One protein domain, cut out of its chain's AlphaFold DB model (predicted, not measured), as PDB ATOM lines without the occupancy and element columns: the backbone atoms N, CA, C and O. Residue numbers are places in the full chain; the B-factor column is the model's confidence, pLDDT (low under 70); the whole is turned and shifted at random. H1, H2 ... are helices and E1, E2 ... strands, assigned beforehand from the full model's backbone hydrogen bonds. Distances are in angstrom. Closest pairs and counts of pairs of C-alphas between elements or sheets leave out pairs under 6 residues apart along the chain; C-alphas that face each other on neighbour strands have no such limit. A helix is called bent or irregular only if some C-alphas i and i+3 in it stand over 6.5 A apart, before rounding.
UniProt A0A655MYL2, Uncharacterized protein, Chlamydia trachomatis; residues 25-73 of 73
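This is residues 25 to 73 of the 73 residues of an uncharacterized protein of Chlamydia trachomatis (UniProt A0A655MYL2). The model is one long helix, H1, with a small hairpin of two short strands, E1 and E2, set crosswise at its first end, and the helix runs out from this small head as a single arm. Residues 46 to 73 stand free, and H1 makes most of the length. The printed part has 49 residues with two named strands and one named helix, in the order E1, E2, H1; the sheet has the order E1 - E2 and is antiparallel. The class is mostly helix, with 30 residues in the helix and 6 in the strands. The whole is extended, with a radius of gyration of the C-alphas of 18.2 A, and the C-alphas span 56 by 24 by 7 A.

After residues 25 to 30 comes E1, residues 31 to 33, and a tight link of 5 residues joins it to E2, residues 39 to 41. E1 and E2 are antiparallel neighbours and form a hairpin, with 140 degrees between their N-to-C directions. The C-alphas of Tyr 31 and Asn 41 face each other at 4.8 A, and those of His 33 and Pro 39 face each other at 4.7 A. Two N and O pairs across the hairpin are within hydrogen-bond range: N 32 and O 40 at 3.0 A, and N 40 and O 32 at 2.8 A. H1, residues 42 to 71, follows E2 with 0 residues between them, a tight link. The closest C-alphas of E1 and H1 are those of Tyr 31 and Leu 42, 5.8 A apart, while the centres of these two elements are 26.7 A apart. In H1, 25 of 26 O i to N i+4 pairs are within hydrogen-bond range.

E1 begins with C-alpha 31 at (136.310, 103.181, 120.242) and runs from Tyr 31 to His 33. E2 runs from Pro 39 to Asn 41. H1 begins with C-alpha 42 at (136.969, 105.122, 114.797) and ends with C-alpha 71 at (123.100, 128.981, 80.768), 43.8 A from first to last C-alpha. H1 is not bent.

The two C-alphas farthest apart are those of Lys 28 and Lys 73, at 56.8 A. The first and last printed C-alphas, of Ile 25 and Lys 73, are 51.5 A apart. The printed part has no cut, and Lys 73 is the chain's last residue. Both links between named elements are tight. The mean pLDDT of the printed part is 74.7; residues 26 to 30 and residues 65 to 73 are under 70.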
ATOM      1  N   ILE A  25     145.066 103.958 115.537       72.88
ATOM      2  CA  ILE A  25     143.636 103.661 115.689       72.88
ATOM      3  C   ILE A  25     143.373 102.154 115.590       72.88
ATOM      4  O   ILE A  25     142.577 101.624 116.364       72.88
ATOM      5  N   TYR A  26     144.062 101.460 114.677       69.25
ATOM      6  CA  TYR A  26     143.908 100.018 114.488       69.25
ATOM      7  C   TYR A  26     144.445  99.225 115.684       69.25
ATOM      8  O   TYR A  26     143.773  98.338 116.191       69.25
ATOM      9  N   THR A  27     145.645  99.564 116.164       67.50
ATOM     10  CA  THR A  27     146.321  98.823 117.244       67.50
ATOM     11  C   THR A  27     145.797  99.139 118.637       67.50
ATOM     12  O   THR A  27     145.901  98.298 119.527       67.50
ATOM     13  N   LYS A  28     145.262 100.344 118.861       65.19
ATOM     14  CA  LYS A  28     144.695 100.739 120.158       65.19
ATOM     15  C   LYS A  28     143.199 100.492 120.269       65.19
ATOM     16  O   LYS A  28     142.654 100.832 121.311       65.19
ATOM     17  N   GLU A  29     142.577  99.935 119.226       63.31
ATOM     18  CA  GLU A  29     141.132  99.725 119.148       63.31
ATOM     19  C   GLU A  29     140.380 100.946 119.697       63.31
ATOM     20  O   GLU A  29     139.638 100.873 120.674       63.31
ATOM     21  N   ILE A  30     140.666 102.130 119.146       67.88
ATOM     22  CA  ILE A  30     140.069 103.356 119.678       67.88
ATOM     23  C   ILE A  30     138.585 103.348 119.317       67.88
ATOM     24  O   ILE A  30     138.205 103.547 118.159       67.88
ATOM     25  N   TYR A  31     137.758 103.109 120.330       71.50
ATOM     26  CA  TYR A  31     136.310 103.181 120.242       71.50
ATOM     27  C   TYR A  31     135.823 104.532 120.758       71.50
ATOM     28  O   TYR A  31     136.256 105.011 121.806       71.50
ATOM     29  N   ILE A  32     134.892 105.136 120.026       77.50
ATOM     30  CA  ILE A  32     134.040 106.202 120.555       77.50
ATOM     31  C   ILE A  32     132.714 105.555 120.930       77.50
ATOM     32  O   ILE A  32     132.204 104.730 120.179       77.50
ATOM     33  N   HIS A  33     132.144 105.926 122.069       78.31
ATOM     34  CA  HIS A  33     130.783 105.523 122.398       78.31
ATOM     35  C   HIS A  33     129.790 106.488 121.757       78.31
ATOM     36  O   HIS A  33     129.927 107.707 121.883       78.31
ATOM     37  N   ASP A  34     128.800 105.945 121.056       79.56
ATOM     38  CA  ASP A  34     127.670 106.736 120.582       79.56
ATOM     39  C   ASP A  34     126.805 107.228 121.773       79.56
ATOM     40  O   ASP A  34     127.007 106.803 122.917       79.56
ATOM     41  N   PRO A  35     125.815 108.111 121.546       82.38
ATOM     42  CA  PRO A  35     124.909 108.577 122.602       82.38
ATOM     43  C   PRO A  35     124.086 107.471 123.287       82.38
ATOM     44  O   PRO A  35     123.488 107.718 124.332       82.38
ATOM     45  N   PHE A  36     124.040 106.269 122.709       87.56
ATOM     46  CA  PHE A  36     123.354 105.087 123.229       87.56
ATOM     47  C   PHE A  36     124.319 104.103 123.920       87.56
ATOM     48  O   PHE A  36     123.887 103.056 124.399       87.56
ATOM     49  N   GLY A  37     125.611 104.439 124.011       79.81
ATOM     50  CA  GLY A  37     126.657 103.632 124.638       79.81
ATOM     51  C   GLY A  37     127.293 102.572 123.732       79.81
ATOM     52  O   GLY A  37     128.191 101.859 124.185       79.81
ATOM     53  N   ASN A  38     126.897 102.467 122.462       83.69
ATOM     54  CA  ASN A  38     127.448 101.474 121.542       83.69
ATOM     55  C   ASN A  38     128.882 101.848 121.136       83.69
ATOM     56  O   ASN A  38     129.130 103.001 120.768       83.69
ATOM     57  N   PRO A  39     129.833 100.898 121.162       82.38
ATOM     58  CA  PRO A  39     131.193 101.149 120.714       82.38
ATOM     59  C   PRO A  39     131.232 101.288 119.188       82.38
ATOM     60  O   PRO A  39     130.904 100.366 118.442       82.38
ATOM     61  N   VAL A  40     131.676 102.445 118.717       79.50
ATOM     62  CA  VAL A  40     131.898 102.749 117.306       79.50
ATOM     63  C   VAL A  40     133.396 102.754 117.047       79.50
ATOM     64  O   VAL A  40     134.150 103.526 117.641       79.50
ATOM     65  N   ASN A  41     133.841 101.887 116.140       80.75
ATOM     66  CA  ASN A  41     135.236 101.838 115.726       80.75
ATOM     67  C   ASN A  41     135.586 103.097 114.918       80.75
ATOM     68  O   ASN A  41     134.987 103.370 113.872       80.75
ATOM     69  N   LEU A  42     136.586 103.843 115.383       79.12
ATOM     70  CA  LEU A  42     136.969 105.122 114.797       79.12
ATOM     71  C   LEU A  42     137.453 105.004 113.338       79.12
ATOM     72  O   LEU A  42     137.180 105.900 112.542       79.12
ATOM     73  N   ILE A  43     138.097 103.897 112.939       79.56
ATOM     74  CA  ILE A  43     138.478 103.663 111.529       79.56
ATOM     75  C   ILE A  43     137.242 103.579 110.642       79.56
ATOM     76  O   ILE A  43     137.204 104.192 109.578       79.56
ATOM     77  N   HIS A  44     136.225 102.837 111.081       77.56
ATOM     78  CA  HIS A  44     134.996 102.682 110.306       77.56
ATOM     79  C   HIS A  44     134.298 104.030 110.132       77.56
ATOM     80  O   HIS A  44     133.851 104.352 109.032       77.56
ATOM     81  N   LEU A  45     134.276 104.843 111.191       81.19
ATOM     82  CA  LEU A  45     133.731 106.195 111.142       81.19
ATOM     83  C   LEU A  45     134.499 107.078 110.145       81.19
ATOM     84  O   LEU A  45     133.879 107.701 109.289       81.19
ATOM     85  N   LEU A  46     135.835 107.076 110.194       81.19
ATOM     86  CA  LEU A  46     136.679 107.854 109.279       81.19
ATOM     87  C   LEU A  46     136.494 107.448 107.811       81.19
ATOM     88  O   LEU A  46     136.385 108.317 106.941       81.19
ATOM     89  N   ILE A  47     136.429 106.143 107.526       82.06
ATOM     90  CA  ILE A  47     136.170 105.627 106.176       82.06
ATOM     91  C   ILE A  47     134.798 106.106 105.695       82.06
ATOM     92  O   ILE A  47     134.689 106.665 104.602       82.06
ATOM     93  N   LEU A  48     133.763 105.950 106.525       82.00
ATOM     94  CA  LEU A  48     132.399 106.345 106.179       82.00
ATOM     95  C   LEU A  48     132.297 107.851 105.908       82.00
ATOM     96  O   LEU A  48     131.724 108.257 104.897       82.00
ATOM     97  N   THR A  49     132.893 108.684 106.766       81.19
ATOM     98  CA  THR A  49     132.922 110.140 106.578       81.19
ATOM     99  C   THR A  49     133.651 110.520 105.291       81.19
ATOM    100  O   THR A  49     133.158 111.358 104.538       81.19
ATOM    101  N   THR A  50     134.783 109.879 104.990       80.94
ATOM    102  CA  THR A  50     135.551 110.145 103.762       80.94
ATOM    103  C   THR A  50     134.732 109.823 102.512       80.94
ATOM    104  O   THR A  50     134.667 110.638 101.592       80.94
ATOM    105  N   ILE A  51     134.057 108.670 102.497       81.00
ATOM    106  CA  ILE A  51     133.177 108.265 101.394       81.00
ATOM    107  C   ILE A  51     132.033 109.271 101.231       81.00
ATOM    108  O   ILE A  51     131.780 109.735 100.120       81.00
ATOM    109  N   LEU A  52     131.373 109.659 102.325       84.69
ATOM    110  CA  LEU A  52     130.256 110.604 102.288       84.69
ATOM    111  C   LEU A  52     130.680 111.973 101.733       84.69
ATOM    112  O   LEU A  52     129.983 112.553 100.901       84.69
ATOM    113  N   VAL A  53     131.845 112.473 102.152       83.75
ATOM    114  CA  VAL A  53     132.416 113.727 101.642       83.75
ATOM    115  C   VAL A  53     132.751 113.612 100.154       83.75
ATOM    116  O   VAL A  53     132.428 114.523  99.393       83.75
ATOM    117  N   ALA A  54     133.352 112.502  99.717       79.38
ATOM    118  CA  ALA A  54     133.676 112.273  98.309       79.38
ATOM    119  C   ALA A  54     132.418 112.221  97.425       79.38
ATOM    120  O   ALA A  54     132.377 112.856  96.370       79.38
ATOM    121  N   ILE A  55     131.371 111.531  97.887       85.62
ATOM    122  CA  ILE A  55     130.071 111.464  97.212       85.62
ATOM    123  C   ILE A  55     129.445 112.860  97.116       85.62
ATOM    124  O   ILE A  55     129.099 113.296  96.020       85.62
ATOM    125  N   ASN A  56     129.352 113.596  98.228       83.50
ATOM    126  CA  ASN A  56     128.784 114.950  98.232       83.50
ATOM    127  C   ASN A  56     129.558 115.907  97.318       83.50
ATOM    128  O   ASN A  56     128.957 116.732  96.631       83.50
ATOM    129  N   ARG A  57     130.889 115.790  97.280       79.38
ATOM    130  CA  ARG A  57     131.729 116.589  96.383       79.38
ATOM    131  C   ARG A  57     131.463 116.255  94.914       79.38
ATOM    132  O   ARG A  57     131.358 117.175  94.112       79.38
ATOM    133  N   SER A  58     131.309 114.973  94.583       79.88
ATOM    134  CA  SER A  58     130.956 114.517  93.231       79.88
ATOM    135  C   SER A  58     129.575 115.023  92.797       79.88
ATOM    136  O   SER A  58     129.426 115.557  91.701       79.88
ATOM    137  N   PHE A  59     128.575 114.955  93.683       82.94
ATOM    138  CA  PHE A  59     127.240 115.488  93.400       82.94
ATOM    139  C   PHE A  59     127.237 117.002  93.186       82.94
ATOM    140  O   PHE A  59     126.593 117.469  92.250       82.94
ATOM    141  N   ARG A  60     127.964 117.770  94.011       78.06
ATOM    142  CA  ARG A  60     128.082 119.226  93.827       78.06
ATOM    143  C   ARG A  60     128.762 119.581  92.507       78.06
ATOM    144  O   ARG A  60     128.226 120.408  91.783       78.06
ATOM    145  N   ALA A  61     129.864 118.911  92.167       74.62
ATOM    146  CA  ALA A  61     130.557 119.131  90.897       74.62
ATOM    147  C   ALA A  61     129.640 118.861  89.690       74.62
ATOM    148  O   ALA A  61     129.593 119.655  88.758       74.62
ATOM    149  N   LYS A  62     128.840 117.790  89.750       73.81
ATOM    150  CA  LYS A  62     127.870 117.453  88.700       73.81
ATOM    151  C   LYS A  62     126.719 118.464  88.588       73.81
ATOM    152  O   LYS A  62     126.166 118.643  87.509       73.81
ATOM    153  N   HIS A  63     126.327 119.093  89.695       71.38
ATOM    154  CA  HIS A  63     125.283 120.120  89.692       71.38
ATOM    155  C   HIS A  63     125.785 121.427  89.066       71.38
ATOM    156  O   HIS A  63     125.085 122.020  88.254       71.38
ATOM    157  N   GLU A  64     127.015 121.830  89.399       71.00
ATOM    158  CA  GLU A  64     127.672 123.019  88.838       71.00
ATOM    159  C   GLU A  64     127.877 122.890  87.316       71.00
ATOM    160  O   GLU A  64     127.596 123.834  86.583       71.00
ATOM    161  N   GLU A  65     128.258 121.705  86.825       67.81
ATOM    162  CA  GLU A  65     128.428 121.426  85.388       67.81
ATOM    163  C   GLU A  65     127.096 121.510  84.609       67.81
ATOM    164  O   GLU A  65     127.026 122.118  83.541       67.81
ATOM    165  N   ASN A  66     126.004 120.985  85.182       63.12
ATOM    166  CA  ASN A  66     124.658 121.072  84.597       63.12
ATOM    167  C   ASN A  66     124.122 122.517  84.553       63.12
ATOM    168  O   ASN A  66     123.434 122.899  83.605       63.12
ATOM    169  N   ASP A  67     124.412 123.323  85.578       63.06
ATOM    170  CA  ASP A  67     123.947 124.711  85.660       63.06
ATOM    171  C   ASP A  67     124.687 125.633  84.666       63.06
ATOM    172  O   ASP A  67     124.113 126.620  84.189       63.06
ATOM    173  N   GLU A  68     125.938 125.317  84.311       64.75
ATOM    174  CA  GLU A  68     126.677 126.000  83.241       64.75
ATOM    175  C   GLU A  68     126.173 125.610  81.842       64.75
ATOM    176  O   GLU A  68     126.037 126.479  80.975       64.75
ATOM    177  N   GLU A  69     125.807 124.341  81.631       58.88
ATOM    178  CA  GLU A  69     125.282 123.848  80.349       58.88
ATOM    179  C   GLU A  69     123.905 124.455  80.004       58.88
ATOM    180  O   GLU A  69     123.630 124.776  78.846       58.88
ATOM    181  N   ILE A  70     123.051 124.701  81.008       60.38
ATOM    182  CA  ILE A  70     121.739 125.351  80.831       60.38
ATOM    183  C   ILE A  70     121.875 126.846  80.496       60.38
ATOM    184  O   ILE A  70     121.064 127.376  79.741       60.38
ATOM    185  N   LYS A  71     122.886 127.542  81.031       57.62
ATOM    186  CA  LYS A  71     123.100 128.981  80.768       57.62
ATOM    187  C   LYS A  71     123.676 129.278  79.384       57.62
ATOM    188  O   LYS A  71     123.581 130.416  78.930       57.62
ATOM    189  N   HIS A  72     124.287 128.289  78.739       55.00
ATOM    190  CA  HIS A  72     124.915 128.429  77.425       55.00
ATOM    191  C   HIS A  72     124.012 128.022  76.245       55.00
ATOM    192  O   HIS A  72     124.484 128.007  75.105       55.00
ATOM    193  N   LYS A  73     122.732 127.724  76.496       49.09
ATOM    194  CA  LYS A  73     121.737 127.322  75.496       49.09
ATOM    195  C   LYS A  73     120.669 128.394  75.301       49.09
ATOM    196  O   LYS A  73     120.236 128.557  74.139       49.09
TER     197      LYS A  73